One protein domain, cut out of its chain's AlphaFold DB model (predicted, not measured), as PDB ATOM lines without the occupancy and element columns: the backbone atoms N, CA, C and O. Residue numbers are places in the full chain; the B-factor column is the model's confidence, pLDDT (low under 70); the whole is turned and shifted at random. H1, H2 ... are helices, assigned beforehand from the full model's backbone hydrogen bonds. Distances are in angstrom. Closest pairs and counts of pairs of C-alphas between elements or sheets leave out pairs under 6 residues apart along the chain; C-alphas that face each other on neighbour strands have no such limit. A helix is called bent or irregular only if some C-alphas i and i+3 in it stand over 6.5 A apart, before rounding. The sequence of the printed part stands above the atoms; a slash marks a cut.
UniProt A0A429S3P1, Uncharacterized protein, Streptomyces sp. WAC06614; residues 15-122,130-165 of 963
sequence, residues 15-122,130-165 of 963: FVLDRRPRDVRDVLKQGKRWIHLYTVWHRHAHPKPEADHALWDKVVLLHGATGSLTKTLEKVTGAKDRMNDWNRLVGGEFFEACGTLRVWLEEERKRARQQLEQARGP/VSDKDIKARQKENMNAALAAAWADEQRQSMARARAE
ATOM      1  N   PHE A  15      -2.016  14.558  37.255       91.06
ATOM      2  CA  PHE A  15      -1.812  14.642  35.802       91.06
ATOM      3  C   PHE A  15      -2.465  13.487  35.016       91.06
ATOM      4  O   PHE A  15      -2.686  13.609  33.810       91.06
ATOM      5  N   VAL A  16      -2.778  12.362  35.673       91.88
ATOM      6  CA  VAL A  16      -3.453  11.205  35.054       91.88
ATOM      7  C   VAL A  16      -4.923  11.525  34.744       91.88
ATOM      8  O   VAL A  16      -5.529  10.899  33.868       91.88
ATOM      9  N   LEU A  17      -5.501  12.527  35.416       89.00
ATOM     10  CA  LEU A  17      -6.881  12.963  35.195       89.00
ATOM     11  C   LEU A  17      -7.049  13.742  33.875       89.00
ATOM     12  O   LEU A  17      -8.124  13.677  33.270       89.00
ATOM     13  N   ASP A  18      -5.992  14.406  33.394       87.31
ATOM     14  CA  ASP A  18      -6.062  15.349  32.269       87.31
ATOM     15  C   ASP A  18      -6.055  14.662  30.895       87.31
ATOM     16  O   ASP A  18      -6.989  14.814  30.100       87.31
ATOM     17  N   ARG A  19      -5.005  13.894  30.574       86.56
ATOM     18  CA  ARG A  19      -4.834  13.262  29.253       86.56
ATOM     19  C   ARG A  19      -4.119  11.925  29.356       86.56
ATOM     20  O   ARG A  19      -3.074  11.835  29.975       86.56
ATOM     21  N   ARG A  20      -4.652  10.900  28.683       89.12
ATOM     22  CA  ARG A  20      -4.019   9.577  28.575       89.12
ATOM     23  C   ARG A  20      -3.071   9.534  27.368       89.12
ATOM     24  O   ARG A  20      -3.506   9.945  26.287       89.12
ATOM     25  N   PRO A  21      -1.828   9.048  27.513       93.00
ATOM     26  CA  PRO A  21      -0.920   8.868  26.388       93.00
ATOM     27  C   PRO A  21      -1.404   7.724  25.496       93.00
ATOM     28  O   PRO A  21      -1.858   6.699  25.999       93.00
ATOM     29  N   ARG A  22      -1.333   7.904  24.174       94.00
ATOM     30  CA  ARG A  22      -1.723   6.871  23.198       94.00
ATOM     31  C   ARG A  22      -0.533   6.075  22.682       94.00
ATOM     32  O   ARG A  22      -0.698   4.944  22.244       94.00
ATOM     33  N   ASP A  23       0.647   6.679  22.721       96.19
ATOM     34  CA  ASP A  23       1.892   6.113  22.225       96.19
ATOM     35  C   ASP A  23       3.094   6.618  23.051       96.19
ATOM     36  O   ASP A  23       2.971   7.480  23.930       96.19
ATOM     37  N   VAL A  24       4.284   6.078  22.787       95.31
ATOM     38  CA  VAL A  24       5.528   6.470  23.477       95.31
ATOM     39  C   VAL A  24       5.836   7.953  23.281       95.31
ATOM     40  O   VAL A  24       6.409   8.604  24.157       95.31
ATOM     41  N   ARG A  25       5.445   8.520  22.136       95.38
ATOM     42  CA  ARG A  25       5.674   9.932  21.835       95.38
ATOM     43  C   ARG A  25       4.863  10.820  22.773       95.38
ATOM     44  O   ARG A  25       5.390  11.842  23.209       95.38
ATOM     45  N   ASP A  26       3.638  10.435  23.110       94.62
ATOM     46  CA  ASP A  26       2.823  11.121  24.110       94.62
ATOM     47  C   ASP A  26       3.445  11.024  25.508       94.62
ATOM     48  O   ASP A  26       3.569  12.052  26.175       94.62
ATOM     49  N   VAL A  27       3.906   9.836  25.926       95.12
ATOM     50  CA  VAL A  27       4.575   9.637  27.232       95.12
ATOM     51  C   VAL A  27       5.785  10.562  27.376       95.12
ATOM     52  O   VAL A  27       5.956  11.215  28.404       95.12
ATOM     53  N   LEU A  28       6.608  10.658  26.330       94.31
ATOM     54  CA  LEU A  28       7.809  11.488  26.330       94.31
ATOM     55  C   LEU A  28       7.489  12.993  26.267       94.31
ATOM     56  O   LEU A  28       8.107  13.784  26.979       94.31
ATOM     57  N   LYS A  29       6.492  13.399  25.467       93.06
ATOM     58  CA  LYS A  29       6.074  14.809  25.333       93.06
ATOM     59  C   LYS A  29       5.426  15.374  26.590       93.06
ATOM     60  O   LYS A  29       5.592  16.556  26.873       93.06
ATOM     61  N   GLN A  30       4.662  14.565  27.321       89.75
ATOM     62  CA  GLN A  30       3.915  15.019  28.497       89.75
ATOM     63  C   GLN A  30       4.803  15.170  29.751       89.75
ATOM     64  O   GLN A  30       4.325  15.550  30.821       89.75
ATOM     65  N   GLY A  31       6.115  14.942  29.615       89.81
ATOM     66  CA  GLY A  31       7.129  15.329  30.591       89.81
ATOM     67  C   GLY A  31       7.501  14.236  31.592       89.81
ATOM     68  O   GLY A  31       7.021  13.104  31.558       89.81
ATOM     69  N   LYS A  32       8.397  14.594  32.523       92.19
ATOM     70  CA  LYS A  32       9.077  13.658  33.441       92.19
ATOM     71  C   LYS A  32       8.124  12.765  34.250       92.19
ATOM     72  O   LYS A  32       8.484  11.637  34.568       92.19
ATOM     73  N   ARG A  33       6.923  13.255  34.573       93.19
ATOM     74  CA  ARG A  33       5.932  12.529  35.384       93.19
ATOM     75  C   ARG A  33       5.366  11.305  34.655       93.19
ATOM     76  O   ARG A  33       5.352  10.220  35.228       93.19
ATOM     77  N   TRP A  34       4.989  11.455  33.384       94.69
ATOM     78  CA  TRP A  34       4.509  10.351  32.548       94.69
ATOM     79  C   TRP A  34       5.597   9.331  32.256       94.69
ATOM     80  O   TRP A  34       5.352   8.131  32.350       94.69
ATOM     81  N   ILE A  35       6.808   9.812  31.970       95.12
ATOM     82  CA  ILE A  35       7.978   8.958  31.769       95.12
ATOM     83  C   ILE A  35       8.217   8.095  33.005       95.12
ATOM     84  O   ILE A  35       8.342   6.881  32.891       95.12
ATOM     85  N   HIS A  36       8.238   8.705  34.192       94.06
ATOM     86  CA  HIS A  36       8.472   7.974  35.430       94.06
ATOM     87  C   HIS A  36       7.359   6.956  35.716       94.06
ATOM     88  O   HIS A  36       7.664   5.804  36.024       94.06
ATOM     89  N   LEU A  37       6.091   7.346  35.546       94.75
ATOM     90  CA  LEU A  37       4.946   6.454  35.741       94.75
ATOM     91  C   LEU A  37       4.997   5.244  34.793       94.75
ATOM     92  O   LEU A  37       4.809   4.115  35.244       94.75
ATOM     93  N   TYR A  38       5.312   5.463  33.513       95.56
ATOM     94  CA  TYR A  38       5.469   4.381  32.539       95.56
ATOM     95  C   TYR A  38       6.666   3.483  32.859       95.56
ATOM     96  O   TYR A  38       6.522   2.268  32.828       95.56
ATOM     97  N   THR A  39       7.827   4.041  33.222       95.00
ATOM     98  CA  THR A  39       9.011   3.239  33.578       95.00
ATOM     99  C   THR A  39       8.719   2.292  34.741       95.00
ATOM    100  O   THR A  39       9.115   1.127  34.705       95.00
ATOM    101  N   VAL A  40       8.027   2.771  35.781       93.56
ATOM    102  CA  VAL A  40       7.697   1.931  36.939       93.56
ATOM    103  C   VAL A  40       6.658   0.877  36.565       93.56
ATOM    104  O   VAL A  40       6.846  -0.297  36.883       93.56
ATOM    105  N   TRP A  41       5.613   1.275  35.836       95.19
ATOM    106  CA  TRP A  41       4.617   0.342  35.322       95.19
ATOM    107  C   TRP A  41       5.254  -0.761  34.468       95.19
ATOM    108  O   TRP A  41       5.020  -1.939  34.725       95.19
ATOM    109  N   HIS A  42       6.110  -0.396  33.512       94.06
ATOM    110  CA  HIS A  42       6.750  -1.324  32.583       94.06
ATOM    111  C   HIS A  42       7.607  -2.352  33.323       94.06
ATOM    112  O   HIS A  42       7.505  -3.550  33.065       94.06
ATOM    113  N   ARG A  43       8.403  -1.905  34.304       93.75
ATOM    114  CA  ARG A  43       9.221  -2.800  35.139       93.75
ATOM    115  C   ARG A  43       8.380  -3.752  35.983       93.75
ATOM    116  O   ARG A  43       8.790  -4.888  36.203       93.75
ATOM    117  N   HIS A  44       7.220  -3.296  36.451       91.06
ATOM    118  CA  HIS A  44       6.305  -4.124  37.229       91.06
ATOM    119  C   HIS A  44       5.557  -5.144  36.359       91.06
ATOM    120  O   HIS A  44       5.475  -6.316  36.718       91.06
ATOM    121  N   ALA A  45       5.029  -4.714  35.209       91.06
ATOM    122  CA  ALA A  45       4.269  -5.559  34.290       91.06
ATOM    123  C   ALA A  45       5.159  -6.582  33.560       91.06
ATOM    124  O   ALA A  45       4.720  -7.698  33.273       91.06
ATOM    125  N   HIS A  46       6.426  -6.237  33.312       90.38
ATOM    126  CA  HIS A  46       7.367  -7.059  32.556       90.38
ATOM    127  C   HIS A  46       8.676  -7.282  33.338       90.38
ATOM    128  O   HIS A  46       9.711  -6.733  32.984       90.38
ATOM    129  N   PRO A  47       8.702  -8.130  34.380       83.56
ATOM    130  CA  PRO A  47       9.870  -8.281  35.259       83.56
ATOM    131  C   PRO A  47      11.076  -9.026  34.648       83.56
ATOM    132  O   PRO A  47      12.111  -9.130  35.297       83.56
ATOM    133  N   LYS A  48      10.963  -9.593  33.437       75.00
ATOM    134  CA  LYS A  48      11.938 -10.546  32.859       75.00
ATOM    135  C   LYS A  48      12.836 -10.078  31.686       75.00
ATOM    136  O   LYS A  48      13.704 -10.865  31.318       75.00
ATOM    137  N   PRO A  49      12.729  -8.868  31.099       78.44
ATOM    138  CA  PRO A  49      13.680  -8.399  30.091       78.44
ATOM    139  C   PRO A  49      14.551  -7.237  30.608       78.44
ATOM    140  O   PRO A  49      14.311  -6.073  30.289       78.44
ATOM    141  N   GLU A  50      15.617  -7.541  31.360       85.69
ATOM    142  CA  GLU A  50      16.607  -6.534  31.804       85.69
ATOM    143  C   GLU A  50      17.194  -5.732  30.630       85.69
ATOM    144  O   GLU A  50      17.393  -4.521  30.737       85.69
ATOM    145  N   ALA A  51      17.401  -6.389  29.484       89.50
ATOM    146  CA  ALA A  51      17.886  -5.748  28.264       89.50
ATOM    147  C   ALA A  51      16.914  -4.682  27.726       89.50
ATOM    148  O   ALA A  51      17.355  -3.635  27.254       89.50
ATOM    149  N   ASP A  52      15.605  -4.916  27.831       91.94
ATOM    150  CA  ASP A  52      14.586  -3.976  27.361       91.94
ATOM    151  C   ASP A  52      14.437  -2.783  28.312       91.94
ATOM    152  O   ASP A  52      14.318  -1.644  27.868       91.94
ATOM    153  N   HIS A  53      14.552  -3.018  29.624       94.00
ATOM    154  CA  HIS A  53      14.604  -1.947  30.623       94.00
ATOM    155  C   HIS A  53      15.822  -1.046  30.436       94.00
ATOM    156  O   HIS A  53      15.683   0.176  30.413       94.00
ATOM    157  N   ALA A  54      17.000  -1.636  30.229       93.38
ATOM    158  CA  ALA A  54      18.219  -0.882  29.962       93.38
ATOM    159  C   ALA A  54      18.121  -0.075  28.657       93.38
ATOM    160  O   ALA A  54      18.650   1.035  28.567       93.38
ATOM    161  N   LEU A  55      17.443  -0.618  27.639       95.31
ATOM    162  CA  LEU A  55      17.203   0.081  26.381       95.31
ATOM    163  C   LEU A  55      16.236   1.259  26.563       95.31
ATOM    164  O   LEU A  55      16.527   2.358  26.088       95.31
ATOM    165  N   TRP A  56      15.134   1.062  27.292       95.81
ATOM    166  CA  TRP A  56      14.189   2.124  27.639       95.81
ATOM    167  C   TRP A  56      14.858   3.247  28.444       95.81
ATOM    168  O   TRP A  56      14.726   4.420  28.093       95.81
ATOM    169  N   ASP A  57      15.653   2.909  29.463       95.12
ATOM    170  CA  ASP A  57      16.359   3.893  30.293       95.12
ATOM    171  C   ASP A  57      17.332   4.749  29.461       95.12
ATOM    172  O   ASP A  57      17.406   5.969  29.639       95.12
ATOM    173  N   LYS A  58      18.028   4.142  28.485       95.75
ATOM    174  CA  LYS A  58      18.875   4.872  27.523       95.75
ATOM    175  C   LYS A  58      18.062   5.833  26.657       95.75
ATOM    176  O   LYS A  58      18.502   6.962  26.433       95.75
ATOM    177  N   VAL A  59      16.887   5.412  26.184       95.31
ATOM    178  CA  VAL A  59      15.982   6.265  25.395       95.31
ATOM    179  C   VAL A  59      15.483   7.444  26.228       95.31
ATOM    180  O   VAL A  59      15.544   8.579  25.760       95.31
ATOM    181  N   VAL A  60      15.066   7.215  27.473       95.50
ATOM    182  CA  VAL A  60      14.624   8.278  28.388       95.50
ATOM    183  C   VAL A  60      15.741   9.290  28.651       95.50
ATOM    184  O   VAL A  60      15.521  10.496  28.517       95.50
ATOM    185  N   LEU A  61      16.949   8.811  28.968       94.56
ATOM    186  CA  LEU A  61      18.108   9.660  29.249       94.56
ATOM    187  C   LEU A  61      18.472  10.540  28.044       94.56
ATOM    188  O   LEU A  61      18.619  11.756  28.171       94.56
ATOM    189  N   LEU A  62      18.568   9.942  26.853       93.75
ATOM    190  CA  LEU A  62      18.920  10.665  25.629       93.75
ATOM    191  C   LEU A  62      17.792  11.568  25.125       93.75
ATOM    192  O   LEU A  62      18.074  12.618  24.547       93.75
ATOM    193  N   HIS A  63      16.525  11.216  25.349       94.12
ATOM    194  CA  HIS A  63      15.409  12.107  25.039       94.12
ATOM    195  C   HIS A  63      15.437  13.365  25.910       94.12
ATOM    196  O   HIS A  63      15.282  14.464  25.381       94.12
ATOM    197  N   GLY A  64      15.732  13.224  27.207       90.62
ATOM    198  CA  GLY A  64      15.927  14.364  28.104       90.62
ATOM    199  C   GLY A  64      17.054  15.302  27.654       90.62
ATOM    200  O   GLY A  64      16.921  16.513  27.793       90.62
ATOM    201  N   ALA A  65      18.122  14.756  27.063       91.75
ATOM    202  CA  ALA A  65      19.249  15.540  26.555       91.75
ATOM    203  C   ALA A  65      18.993  16.185  25.180       91.75
ATOM    204  O   ALA A  65      19.488  17.272  24.902       91.75
ATOM    205  N   THR A  66      18.263  15.511  24.287       91.94
ATOM    206  CA  THR A  66      18.110  15.953  22.887       91.94
ATOM    207  C   THR A  66      16.808  16.697  22.603       91.94
ATOM    208  O   THR A  66      16.714  17.359  21.569       91.94
ATOM    209  N   GLY A  67      15.780  16.531  23.443       91.31
ATOM    210  CA  GLY A  67      14.430  17.054  23.216       91.31
ATOM    211  C   GLY A  67      13.723  16.487  21.976       91.31
ATOM    212  O   GLY A  67      12.642  16.948  21.616       91.31
ATOM    213  N   SER A  68      14.307  15.498  21.285       93.31
ATOM    214  CA  SER A  68      13.812  14.983  20.005       93.31
ATOM    215  C   SER A  68      13.844  13.460  19.977       93.31
ATOM    216  O   SER A  68      14.908  12.849  19.986       93.31
ATOM    217  N   LEU A  69      12.663  12.837  19.900       92.25
ATOM    218  CA  LEU A  69      12.537  11.378  19.832       92.25
ATOM    219  C   LEU A  69      13.277  10.798  18.619       92.25
ATOM    220  O   LEU A  69      13.976   9.803  18.760       92.25
ATOM    221  N   THR A  70      13.201  11.447  17.454       92.12
ATOM    222  CA  THR A  70      13.885  10.989  16.235       92.12
ATOM    223  C   THR A  70      15.400  10.918  16.433       92.12
ATOM    224  O   THR A  70      15.996   9.871  16.196       92.12
ATOM    225  N   LYS A  71      16.008  11.984  16.979       93.25
ATOM    226  CA  LYS A  71      17.453  12.023  17.267       93.25
ATOM    227  C   LYS A  71      17.862  11.001  18.329       93.25
ATOM    228  O   LYS A  71      18.969  10.474  18.276       93.25
ATOM    229  N   THR A  72      16.995  10.723  19.303       93.62
ATOM    230  CA  THR A  72      17.235   9.674  20.301       93.62
ATOM    231  C   THR A  72      17.249   8.286  19.667       93.62
ATOM    232  O   THR A  72      18.157   7.508  19.947       93.62
ATOM    233  N   LEU A  73      16.282   7.971  18.800       92.75
ATOM    234  CA  LEU A  73      16.179   6.644  18.180       92.75
ATOM    235  C   LEU A  73      17.322   6.342  17.213       92.75
ATOM    236  O   LEU A  73      17.731   5.192  17.113       92.75
ATOM    237  N   GLU A  74      17.863   7.357  16.541       93.69
ATOM    238  CA  GLU A  74      19.063   7.211  15.707       93.69
ATOM    239  C   GLU A  74      20.317   6.899  16.538       93.69
ATOM    240  O   GLU A  74      21.213   6.204  16.067       93.69
ATOM    241  N   LYS A  75      20.383   7.393  17.783       94.56
ATOM    242  CA  LYS A  75      21.545   7.233  18.673       94.56
ATOM    243  C   LYS A  75      21.511   5.968  19.529       94.56
ATOM    244  O   LYS A  75      22.559   5.546  20.011       94.56
ATOM    245  N   VAL A  76      20.338   5.380  19.759       96.00
ATOM    246  CA  VAL A  76      20.189   4.173  20.585       96.00
ATOM    247  C   VAL A  76      19.977   2.957  19.689       96.00
ATOM    248  O   VAL A  76      18.858   2.669  19.265       96.00
ATOM    249  N   THR A  77      21.056   2.216  19.426       94.50
ATOM    250  CA  THR A  77      21.019   0.967  18.650       94.50
ATOM    251  C   THR A  77      19.975  -0.001  19.219       94.50
ATOM    252  O   THR A  77      19.986  -0.289  20.415       94.50
ATOM    253  N   GLY A  78      19.064  -0.488  18.368       91.06
ATOM    254  CA  GLY A  78      17.968  -1.396  18.738       91.06
ATOM    255  C   GLY A  78      16.683  -0.717  19.240       91.06
ATOM    256  O   GLY A  78      15.645  -1.369  19.314       91.06
ATOM    257  N   ALA A  79      16.687   0.592  19.532       93.12
ATOM    258  CA  ALA A  79      15.480   1.286  20.007       93.12
ATOM    259  C   ALA A  79      14.405   1.440  18.921       93.12
ATOM    260  O   ALA A  79      13.211   1.423  19.221       93.12
ATOM    261  N   LYS A  80      14.810   1.572  17.650       93.50
ATOM    262  CA  LYS A  80      13.875   1.662  16.518       93.50
ATOM    263  C   LYS A  80      13.054   0.380  16.360       93.50
ATOM    264  O   LYS A  80      11.850   0.467  16.132       93.50
ATOM    265  N   ASP A  81      13.686  -0.775  16.554       92.50
ATOM    266  CA  ASP A  81      13.042  -2.085  16.413       92.50
ATOM    267  C   ASP A  81      12.040  -2.345  17.550       92.50
ATOM    268  O   ASP A  81      10.987  -2.936  17.327       92.50
ATOM    269  N   ARG A  82      12.314  -1.816  18.752       94.38
ATOM    270  CA  ARG A  82      11.439  -1.931  19.935       94.38
ATOM    271  C   ARG A  82      10.334  -0.875  20.010       94.38
ATOM    272  O   ARG A  82       9.407  -1.018  20.803       94.38
ATOM    273  N   MET A  83      10.371   0.161  19.171       94.12
ATOM    274  CA  MET A  83       9.394   1.259  19.217       94.12
ATOM    275  C   MET A  83       7.955   0.791  18.959       94.12
ATOM    276  O   MET A  83       7.024   1.275  19.598       94.12
ATOM    277  N   ASN A  84       7.759  -0.166  18.047       93.50
ATOM    278  CA  ASN A  84       6.432  -0.729  17.780       93.50
ATOM    279  C   ASN A  84       5.894  -1.511  18.985       93.50
ATOM    280  O   ASN A  84       4.713  -1.388  19.312       93.50
ATOM    281  N   ASP A  85       6.766  -2.248  19.677       93.56
ATOM    282  CA  ASP A  85       6.410  -2.984  20.890       93.56
ATOM    283  C   ASP A  85       6.036  -2.018  22.017       93.56
ATOM    284  O   ASP A  85       4.965  -2.147  22.606       93.56
ATOM    285  N   TRP A  86       6.849  -0.987  22.267       96.06
ATOM    286  CA  TRP A  86       6.534   0.016  23.285       96.06
ATOM    287  C   TRP A  86       5.269   0.811  22.955       96.06
ATOM    288  O   TRP A  86       4.466   1.053  23.851       96.06
ATOM    289  N   ASN A  87       5.025   1.172  21.690       96.31
ATOM    290  CA  ASN A  87       3.773   1.826  21.291       96.31
ATOM    291  C   ASN A  87       2.558   0.926  21.531       96.31
ATOM    292  O   ASN A  87       1.526   1.411  21.990       96.31
ATOM    293  N   ARG A  88       2.681  -0.382  21.277       95.31
ATOM    294  CA  ARG A  88       1.632  -1.356  21.592       95.31
ATOM    295  C   ARG A  88       1.406  -1.473  23.101       95.31
ATOM    296  O   ARG A  88       0.255  -1.510  23.527       95.31
ATOM    297  N   LEU A  89       2.471  -1.494  23.905       95.25
ATOM    298  CA  LEU A  89       2.371  -1.518  25.368       95.25
ATOM    299  C   LEU A  89       1.736  -0.235  25.915       95.25
ATOM    300  O   LEU A  89       0.871  -0.309  26.784       95.25
ATOM    301  N   VAL A  90       2.118   0.933  25.387       95.81
ATOM    302  CA  VAL A  90       1.543   2.222  25.793       95.81
ATOM    303  C   VAL A  90       0.067   2.310  25.408       95.81
ATOM    304  O   VAL A  90      -0.760   2.613  26.262       95.81
ATOM    305  N   GLY A  91      -0.267   2.036  24.145       93.19
ATOM    306  CA  GLY A  91      -1.629   2.169  23.625       93.19
ATOM    307  C   GLY A  91      -2.600   1.081  24.094       93.19
ATOM    308  O   GLY A  91      -3.809   1.282  24.014       93.19
ATOM    309  N   GLY A  92      -2.085  -0.052  24.578       94.94
ATOM    310  CA  GLY A  92      -2.864  -1.153  25.138       94.94
ATOM    311  C   GLY A  92      -2.785  -1.195  26.662       94.94
ATOM    312  O   GLY A  92      -3.562  -0.546  27.360       94.94
ATOM    313  N   GLU A  93      -1.839  -1.972  27.184       94.75
ATOM    314  CA  GLU A  93      -1.804  -2.356  28.599       94.75
ATOM    315  C   GLU A  93      -1.599  -1.161  29.549       94.75
ATOM    316  O   GLU A  93      -2.281  -1.053  30.572       94.75
ATOM    317  N   PHE A  94      -0.711  -0.221  29.212       94.94
ATOM    318  CA  PHE A  94      -0.499   0.973  30.033       94.94
ATOM    319  C   PHE A  94      -1.709   1.908  29.991       94.94
ATOM    320  O   PHE A  94      -2.098   2.463  31.018       94.94
ATOM    321  N   PHE A  95      -2.341   2.061  28.824       93.56
ATOM    322  CA  PHE A  95      -3.551   2.865  28.673       93.56
ATOM    323  C   PHE A  95      -4.689   2.351  29.569       93.56
ATOM    324  O   PHE A  95      -5.359   3.144  30.242       93.56
ATOM    325  N   GLU A  96      -4.881   1.031  29.629       93.25
ATOM    326  CA  GLU A  96      -5.844   0.386  30.532       93.25
ATOM    327  C   GLU A  96      -5.458   0.557  32.010       93.25
ATOM    328  O   GLU A  96      -6.310   0.881  32.851       93.25
ATOM    329  N   ALA A  97      -4.169   0.424  32.339       92.62
ATOM    330  CA  ALA A  97      -3.660   0.650  33.690       92.62
ATOM    331  C   ALA A  97      -3.911   2.095  34.163       92.62
ATOM    332  O   ALA A  97      -4.397   2.304  35.278       92.62
ATOM    333  N   CYS A  98      -3.680   3.093  33.304       92.69
ATOM    334  CA  CYS A  98      -3.999   4.495  33.583       92.69
ATOM    335  C   CYS A  98      -5.507   4.743  33.712       92.69
ATOM    336  O   CYS A  98      -5.923   5.555  34.536       92.69
ATOM    337  N   GLY A  99      -6.337   4.039  32.933       92.88
ATOM    338  CA  GLY A  99      -7.795   4.084  33.074       92.88
ATOM    339  C   GLY A  99      -8.252   3.610  34.453       92.88
ATOM    340  O   GLY A  99      -9.031   4.290  35.118       92.88
ATOM    341  N   THR A 100      -7.692   2.495  34.920       93.00
ATOM    342  CA  THR A 100      -7.982   1.950  36.255       93.00
ATOM    343  C   THR A 100      -7.492   2.895  37.358       93.00
ATOM    344  O   THR A 100      -8.201   3.141  38.333       93.00
ATOM    345  N   LEU A 101      -6.302   3.480  37.180       91.75
ATOM    346  CA  LEU A 101      -5.732   4.454  38.109       91.75
ATOM    347  C   LEU A 101      -6.589   5.722  38.231       91.75
ATOM    348  O   LEU A 101      -6.797   6.223  39.333       91.75
ATOM    349  N   ARG A 102      -7.136   6.214  37.118       93.81
ATOM    350  CA  ARG A 102      -8.039   7.368  37.112       93.81
ATOM    351  C   ARG A 102      -9.319   7.113  37.905       93.81
ATOM    352  O   ARG A 102      -9.685   7.954  38.719       93.81
ATOM    353  N   VAL A 103      -9.975   5.971  37.687       93.50
ATOM    354  CA  VAL A 103     -11.196   5.604  38.430       93.50
ATOM    355  C   VAL A 103     -10.912   5.585  39.930       93.50
ATOM    356  O   VAL A 103     -11.654   6.172  40.712       93.50
ATOM    357  N   TRP A 104      -9.784   4.991  40.319       92.44
ATOM    358  CA  TRP A 104      -9.355   4.960  41.711       92.44
ATOM    359  C   TRP A 104      -9.101   6.366  42.294       92.44
ATOM    360  O   TRP A 104      -9.571   6.669  43.390       92.44
ATOM    361  N   LEU A 105      -8.432   7.260  41.557       91.81
ATOM    362  CA  LEU A 105      -8.215   8.650  41.989       91.81
ATOM    363  C   LEU A 105      -9.528   9.427  42.147       91.81
ATOM    364  O   LEU A 105      -9.673  10.204  43.091       91.81
ATOM    365  N   GLU A 106     -10.491   9.222  41.247       93.75
ATOM    366  CA  GLU A 106     -11.815   9.846  41.329       93.75
ATOM    367  C   GLU A 106     -12.605   9.344  42.554       93.75
ATOM    368  O   GLU A 106     -13.277  10.137  43.220       93.75
ATOM    369  N   GLU A 107     -12.495   8.058  42.902       92.31
ATOM    370  CA  GLU A 107     -13.067   7.504  44.136       92.31
ATOM    371  C   GLU A 107     -12.411   8.084  45.395       92.31
ATOM    372  O   GLU A 107     -13.119   8.479  46.325       92.31
ATOM    373  N   GLU A 108     -11.084   8.208  45.425       89.38
ATOM    374  CA  GLU A 108     -10.378   8.817  46.559       89.38
ATOM    375  C   GLU A 108     -10.712  10.304  46.722       89.38
ATOM    376  O   GLU A 108     -10.907  10.774  47.846       89.38
ATOM    377  N   ARG A 109     -10.891  11.043  45.618       92.06
ATOM    378  CA  ARG A 109     -11.368  12.436  45.658       92.06
ATOM    379  C   ARG A 109     -12.772  12.534  46.268       92.06
ATOM    380  O   ARG A 109     -13.033  13.442  47.059       92.06
ATOM    381  N   LYS A 110     -13.671  11.590  45.951       92.06
ATOM    382  CA  LYS A 110     -15.010  11.506  46.568       92.06
ATOM    383  C   LYS A 110     -14.929  11.197  48.066       92.06
ATOM    384  O   LYS A 110     -15.601  11.871  48.845       92.06
ATOM    385  N   ARG A 111     -14.086  10.242  48.482       90.88
ATOM    386  CA  ARG A 111     -13.869   9.908  49.907       90.88
ATOM    387  C   ARG A 111     -13.310  11.091  50.691       90.88
ATOM    388  O   ARG A 111     -13.809  11.397  51.769       90.88
ATOM    389  N   ALA A 112     -12.318  11.783  50.134       89.38
ATOM    390  CA  ALA A 112     -11.724  12.973  50.737       89.38
ATOM    391  C   ALA A 112     -12.767  14.076  50.968       89.38
ATOM    392  O   ALA A 112     -12.834  14.649  52.055       89.38
ATOM    393  N   ARG A 113     -13.635  14.323  49.977       92.19
ATOM    394  CA  ARG A 113     -14.739  15.279  50.105       92.19
ATOM    395  C   ARG A 113     -15.727  14.878  51.204       92.19
ATOM    396  O   ARG A 113     -16.028  15.707  52.055       92.19
ATOM    397  N   GLN A 114     -16.159  13.616  51.239       92.19
ATOM    398  CA  GLN A 114     -17.072  13.115  52.276       92.19
ATOM    399  C   GLN A 114     -16.481  13.238  53.687       92.19
ATOM    400  O   GLN A 114     -17.183  13.629  54.612       92.19
ATOM    401  N   GLN A 115     -15.190  12.947  53.863       90.12
ATOM    402  CA  GLN A 115     -14.516  13.090  55.158       90.12
ATOM    403  C   GLN A 115     -14.444  14.550  55.618       90.12
ATOM    404  O   GLN A 115     -14.671  14.831  56.792       90.12
ATOM    405  N   LEU A 116     -14.146  15.481  54.706       89.62
ATOM    406  CA  LEU A 116     -14.120  16.915  55.014       89.62
ATOM    407  C   LEU A 116     -15.522  17.453  55.331       89.62
ATOM    408  O   LEU A 116     -15.665  18.289  56.221       89.62
ATOM    409  N   GLU A 117     -16.549  16.955  54.643       89.19
ATOM    410  CA  GLU A 117     -17.952  17.271  54.931       89.19
ATOM    411  C   GLU A 117     -18.381  16.716  56.306       89.19
ATOM    412  O   GLU A 117     -18.994  17.441  57.085       89.19
ATOM    413  N   GLN A 118     -17.986  15.487  56.663       89.31
ATOM    414  CA  GLN A 118     -18.255  14.892  57.982       89.31
ATOM    415  C   GLN A 118     -17.530  15.616  59.127       89.31
ATOM    416  O   GLN A 118     -18.104  15.798  60.199       89.31
ATOM    417  N   ALA A 119     -16.287  16.057  58.908       86.00
ATOM    418  CA  ALA A 119     -15.482  16.730  59.928       86.00
ATOM    419  C   ALA A 119     -15.998  18.133  60.301       86.00
ATOM    420  O   ALA A 119     -15.682  18.627  61.380       86.00
ATOM    421  N   ARG A 120     -16.792  18.784  59.438       81.38
ATOM    422  CA  ARG A 120     -17.314  20.144  59.678       81.38
ATOM    423  C   ARG A 120     -18.558  20.202  60.578       81.38
ATOM    424  O   ARG A 120     -18.931  21.291  61.005       81.38
ATOM    425  N   GLY A 121     -19.165  19.060  60.910       75.12
ATOM    426  CA  GLY A 121     -20.346  18.985  61.777       75.12
ATOM    427  C   GLY A 121     -21.622  19.631  61.192       75.12
ATOM    428  O   GLY A 121     -21.584  20.253  60.132       75.12
ATOM    429  N   PRO A 122     -22.786  19.494  61.863       67.25
ATOM    430  CA  PRO A 122     -24.090  19.882  61.300       67.25
ATOM    431  C   PRO A 122     -24.360  21.398  61.242       67.25
ATOM    432  O   PRO A 122     -25.275  21.833  60.550       67.25
ATOM    433  N   VAL A 130     -16.315  23.366  50.575       83.56
ATOM    434  CA  VAL A 130     -14.969  22.788  50.740       83.56
ATOM    435  C   VAL A 130     -14.126  23.157  49.519       83.56
ATOM    436  O   VAL A 130     -14.546  22.910  48.386       83.56
ATOM    437  N   SER A 131     -12.970  23.787  49.734       90.31
ATOM    438  CA  SER A 131     -12.154  24.250  48.617       90.31
ATOM    439  C   SER A 131     -11.526  23.060  47.887       90.31
ATOM    440  O   SER A 131     -11.153  22.061  48.505       90.31
ATOM    441  N   ASP A 132     -11.350  23.168  46.568       88.38
ATOM    442  CA  ASP A 132     -10.659  22.135  45.782       88.38
ATOM    443  C   ASP A 132      -9.229  21.881  46.290       88.38
ATOM    444  O   ASP A 132      -8.710  20.771  46.168       88.38
ATOM    445  N   LYS A 133      -8.602  22.889  46.914       89.19
ATOM    446  CA  LYS A 133      -7.288  22.767  47.551       89.19
ATOM    447  C   LYS A 133      -7.327  21.808  48.748       89.19
ATOM    448  O   LYS A 133      -6.440  20.965  48.862       89.19
ATOM    449  N   ASP A 134      -8.360  21.894  49.585       87.00
ATOM    450  CA  ASP A 134      -8.528  21.020  50.755       87.00
ATOM    451  C   ASP A 134      -8.842  19.584  50.326       87.00
ATOM    452  O   ASP A 134      -8.274  18.630  50.859       87.00
ATOM    453  N   ILE A 135      -9.683  19.427  49.293       88.69
ATOM    454  CA  ILE A 135      -9.995  18.117  48.711       88.69
ATOM    455  C   ILE A 135      -8.717  17.461  48.173       88.69
ATOM    456  O   ILE A 135      -8.473  16.294  48.469       88.69
ATOM    457  N   LYS A 136      -7.875  18.201  47.438       86.94
ATOM    458  CA  LYS A 136      -6.596  17.690  46.915       86.94
ATOM    459  C   LYS A 136      -5.611  17.315  48.020       86.94
ATOM    460  O   LYS A 136      -4.970  16.269  47.936       86.94
ATOM    461  N   ALA A 137      -5.492  18.141  49.064       86.00
ATOM    462  CA  ALA A 137      -4.627  17.843  50.204       86.00
ATOM    463  C   ALA A 137      -5.058  16.539  50.892       86.00
ATOM    464  O   ALA A 137      -4.242  15.635  51.078       86.00
ATOM    465  N   ARG A 138      -6.359  16.394  51.163       88.12
ATOM    466  CA  ARG A 138      -6.911  15.196  51.800       88.12
ATOM    467  C   ARG A 138      -6.858  13.959  50.898       88.12
ATOM    468  O   ARG A 138      -6.572  12.862  51.369       88.12
ATOM    469  N   GLN A 139      -7.065  14.123  49.593       88.31
ATOM    470  CA  GLN A 139      -6.899  13.055  48.603       88.31
ATOM    471  C   GLN A 139      -5.457  12.529  48.590       88.31
ATOM    472  O   GLN A 139      -5.249  11.317  48.570       88.31
ATOM    473  N   LYS A 140      -4.459  13.421  48.654       85.94
ATOM    474  CA  LYS A 140      -3.041  13.042  48.730       85.94
ATOM    475  C   LYS A 140      -2.732  12.230  49.992       85.94
ATOM    476  O   LYS A 140      -1.997  11.249  49.913       85.94
ATOM    477  N   GLU A 141      -3.307  12.601  51.136       85.81
ATOM    478  CA  GLU A 141      -3.179  11.838  52.387       85.81
ATOM    479  C   GLU A 141      -3.771  10.428  52.262       85.81
ATOM    480  O   GLU A 141      -3.088   9.448  52.564       85.81
ATOM    481  N   ASN A 142      -5.001  10.316  51.752       85.75
ATOM    482  CA  ASN A 142      -5.674   9.027  51.576       85.75
ATOM    483  C   ASN A 142      -4.922   8.117  50.590       85.75
ATOM    484  O   ASN A 142      -4.746   6.927  50.851       85.75
ATOM    485  N   MET A 143      -4.405   8.685  49.496       85.62
ATOM    486  CA  MET A 143      -3.568   7.975  48.525       85.62
ATOM    487  C   MET A 143      -2.292   7.425  49.169       85.62
ATOM    488  O   MET A 143      -1.990   6.242  49.011       85.62
ATOM    489  N   ASN A 144      -1.563   8.247  49.925       82.12
ATOM    490  CA  ASN A 144      -0.336   7.809  50.592       82.12
ATOM    491  C   ASN A 144      -0.612   6.699  51.616       82.12
ATOM    492  O   ASN A 144       0.148   5.733  51.697       82.12
ATOM    493  N   ALA A 145      -1.718   6.799  52.359       82.00
ATOM    494  CA  ALA A 145      -2.139   5.767  53.302       82.00
ATOM    495  C   ALA A 145      -2.492   4.445  52.596       82.00
ATOM    496  O   ALA A 145      -2.081   3.372  53.045       82.00
ATOM    497  N   ALA A 146      -3.200   4.513  51.467       82.06
ATOM    498  CA  ALA A 146      -3.565   3.343  50.674       82.06
ATOM    499  C   ALA A 146      -2.338   2.641  50.062       82.06
ATOM    500  O   ALA A 146      -2.234   1.415  50.122       82.06
ATOM    501  N   LEU A 147      -1.376   3.408  49.535       81.44
ATOM    502  CA  LEU A 147      -0.114   2.865  49.018       81.44
ATOM    503  C   LEU A 147       0.737   2.239  50.134       81.44
ATOM    504  O   LEU A 147       1.318   1.171  49.942       81.44
ATOM    505  N   ALA A 148       0.760   2.842  51.327       75.62
ATOM    506  CA  ALA A 148       1.459   2.281  52.487       75.62
ATOM    507  C   ALA A 148       0.871   0.947  52.945       75.62
ATOM    508  O   ALA A 148       1.623   0.020  53.251       75.62
ATOM    509  N   ALA A 149      -0.457   0.828  52.947       79.81
ATOM    510  CA  ALA A 149      -1.126  -0.427  53.260       79.81
ATOM    511  C   ALA A 149      -0.787  -1.523  52.236       79.81
ATOM    512  O   ALA A 149      -0.435  -2.636  52.630       79.81
ATOM    513  N   ALA A 150      -0.807  -1.198  50.938       78.75
ATOM    514  CA  ALA A 150      -0.488  -2.150  49.874       78.75
ATOM    515  C   ALA A 150       0.959  -2.669  49.955       78.75
ATOM    516  O   ALA A 150       1.180  -3.880  49.892       78.75
ATOM    517  N   TRP A 151       1.944  -1.789  50.174       76.12
ATOM    518  CA  TRP A 151       3.340  -2.207  50.361       76.12
ATOM    519  C   TRP A 151       3.553  -3.032  51.630       76.12
ATOM    520  O   TRP A 151       4.337  -3.983  51.619       76.12
ATOM    521  N   ALA A 152       2.850  -2.717  52.720       75.25
ATOM    522  CA  ALA A 152       2.916  -3.521  53.935       75.25
ATOM    523  C   ALA A 152       2.386  -4.948  53.703       75.25
ATOM    524  O   ALA A 152       2.970  -5.911  54.207       75.25
ATOM    525  N   ASP A 153       1.315  -5.101  52.924       79.25
ATOM    526  CA  ASP A 153       0.762  -6.412  52.588       79.25
ATOM    527  C   ASP A 153       1.662  -7.201  51.629       79.25
ATOM    528  O   ASP A 153       1.852  -8.404  51.825       79.25
ATOM    529  N   GLU A 154       2.301  -6.545  50.660       80.06
ATOM    530  CA  GLU A 154       3.290  -7.186  49.784       80.06
ATOM    531  C   GLU A 154       4.521  -7.675  50.569       80.06
ATOM    532  O   GLU A 154       4.945  -8.824  50.414       80.06
ATOM    533  N   GLN A 155       5.041  -6.863  51.493       77.19
ATOM    534  CA  GLN A 155       6.133  -7.255  52.395       77.19
ATOM    535  C   GLN A 155       5.749  -8.449  53.277       77.19
ATOM    536  O   GLN A 155       6.540  -9.382  53.444       77.19
ATOM    537  N   ARG A 156       4.515  -8.479  53.799       81.06
ATOM    538  CA  ARG A 156       4.003  -9.634  54.554       81.06
ATOM    539  C   ARG A 156       3.950 -10.891  53.696       81.06
ATOM    540  O   ARG A 156       4.347 -11.951  54.174       81.06
ATOM    541  N   GLN A 157       3.490 -10.791  52.450       82.31
ATOM    542  CA  GLN A 157       3.446 -11.934  51.535       82.31
ATOM    543  C   GLN A 157       4.851 -12.427  51.170       82.31
ATOM    544  O   GLN A 157       5.080 -13.636  51.167       82.31
ATOM    545  N   SER A 158       5.797 -11.518  50.925       76.56
ATOM    546  CA  SER A 158       7.205 -11.849  50.674       76.56
ATOM    547  C   SER A 158       7.834 -12.582  51.865       76.56
ATOM    548  O   SER A 158       8.359 -13.685  51.717       76.56
ATOM    549  N   MET A 159       7.673 -12.045  53.078       78.31
ATOM    550  CA  MET A 159       8.167 -12.675  54.307       78.31
ATOM    551  C   MET A 159       7.493 -14.020  54.593       78.31
ATOM    552  O   MET A 159       8.148 -14.954  55.052       78.31
ATOM    553  N   ALA A 160       6.195 -14.152  54.311       80.81
ATOM    554  CA  ALA A 160       5.486 -15.419  54.454       80.81
ATOM    555  C   ALA A 160       6.018 -16.482  53.480       80.81
ATOM    556  O   ALA A 160       6.186 -17.634  53.881       80.81
ATOM    557  N   ARG A 161       6.331 -16.100  52.233       83.00
ATOM    558  CA  ARG A 161       6.959 -16.995  51.247       83.00
ATOM    559  C   ARG A 161       8.370 -17.398  51.670       83.00
ATOM    560  O   ARG A 161       8.655 -18.588  51.700       83.00
ATOM    561  N   ALA A 162       9.197 -16.447  52.105       81.25
ATOM    562  CA  ALA A 162      10.547 -16.731  52.595       81.25
ATOM    563  C   ALA A 162      10.536 -17.693  53.798       81.25
ATOM    564  O   ALA A 162      11.274 -18.673  53.816       81.25
ATOM    565  N   ARG A 163       9.631 -17.483  54.765       79.69
ATOM    566  CA  ARG A 163       9.461 -18.387  55.917       79.69
ATOM    567  C   ARG A 163       8.955 -19.770  55.515       79.69
ATOM    568  O   ARG A 163       9.351 -20.761  56.123       79.69
ATOM    569  N   ALA A 164       8.072 -19.852  54.521       80.75
ATOM    570  CA  ALA A 164       7.603 -21.133  54.001       80.75
ATOM    571  C   ALA A 164       8.741 -21.911  53.316       80.75
ATOM    572  O   ALA A 164       8.872 -23.113  53.539       80.75
ATOM    573  N   GLU A 165       9.592 -21.228  52.546       85.00
ATOM    574  CA  GLU A 165      10.768 -21.827  51.909       85.00
ATOM    575  C   GLU A 165      11.833 -22.258  52.927       85.00
ATOM    576  O   GLU A 165      12.377 -23.356  52.823       85.00
TER     577      GLU A 165
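AT A GLANCE: This is residues 15 to 122 and 130 to 165 of the 963 residues of an uncharacterized protein of Streptomyces sp. WAC06614 (UniProt A0A429S3P1). One long helix, H5, makes the long axis of the model; a cluster of four shorter helices, H1 to H4, gathers around its first part, and the long helix H6 crosses it near its other end, with residues 147 to 165 of H6 sticking out. In the cluster H2 and H3 run side by side in opposite directions, with the short H1 and H4 near them. The printed part has 144 residues with six named helices, H1 to H6 in that order, and no named strand; the class is all helix. It is loose, with a radius of gyration of the C-alphas of 19.2 A, and flat, spanning 64 by 47 by 25 A.

IN THESE COORDINATES: Residues 15 to 23 come before H1, residues 24 to 29, whose C-alpha 24 is at (5.528, 6.470, 23.477). H2 is residues 32 to 45, 19.8 A long from first to last C-alpha, and H3 is residues 50 to 66, 24.2 A. H4 is residues 69 to 75. H5, residues 79 to 119, is 52.8 A long, from C-alpha 79 at (15.480, 1.286, 20.007). It has a kink of 39 degrees near residue 89 and is irregular, but only just: C-alphas 81 and 84 are 6.9 A apart. H6, residues 132 to 165, is 49.3 A long and ends at C-alpha 165 at (10.768, -21.827, 51.909).

HOW THE PARTS SIT: H5 is the hub, touching four other helices. Its residues 108 to 116 touch residues 135 to 143 of H6 at a steep tilt of 64 degrees, opposite ways, the closest C-alphas being those of Ala 112 and Gln 139, 5.3 A apart. With residues 83 to 90 it touches H1, closest at the C-alphas of Val 24 and Asn 87, 5.4 A. H3 and H5 only just touch, with 3 pairs of C-alphas within 8 A, the closest those of Leu 55 and Ala 79, 6.7 A, and are about perpendicular at 81 degrees. H4 and H5 only just touch, and only at the corner, closest at the C-alphas of Leu 73 and Ala 79, 5.7 A. H2 is close to H5 but not clearly touching, the C-alphas of Tyr 38 and Phe 94 being 7.3 A apart. H1 and H2 form a helical hairpin at a shallow tilt of 28 degrees, closest at the C-alphas of Val 27 and Trp 34, 5.4 A. H2 and H3 form another at 6 degrees, only just touching, closest at the C-alphas of Arg 43 and His 53, 7.1 A. H3 touches H4 at a steep tilt of 64 degrees, the C-alphas of His 63 and Thr 72 being 5.6 A apart. H6 is apart from H1, H2, H3 and H4. Every O i to N i+4 pair is within hydrogen-bond range in H1, H2, H3, H4 and H6, and 33 of 37 are in H5.

THE WHOLE: The farthest C-alphas, those of Thr 77 and Pro 122, are 64.9 A apart. Residues 123 to 129 are not printed, and C-alphas 122 and 130 are 14.3 A apart across this cut, which lies in the link from H5 to H6. The links printed whole, from H1 to H2, H2 to H3, H3 to H4 and H4 to H5, are tight. Residues 46 to 51 stand free, as do residues 147 to 165 of H6. The mean pLDDT of the printed part is 89.7, and residue 122 is under 70.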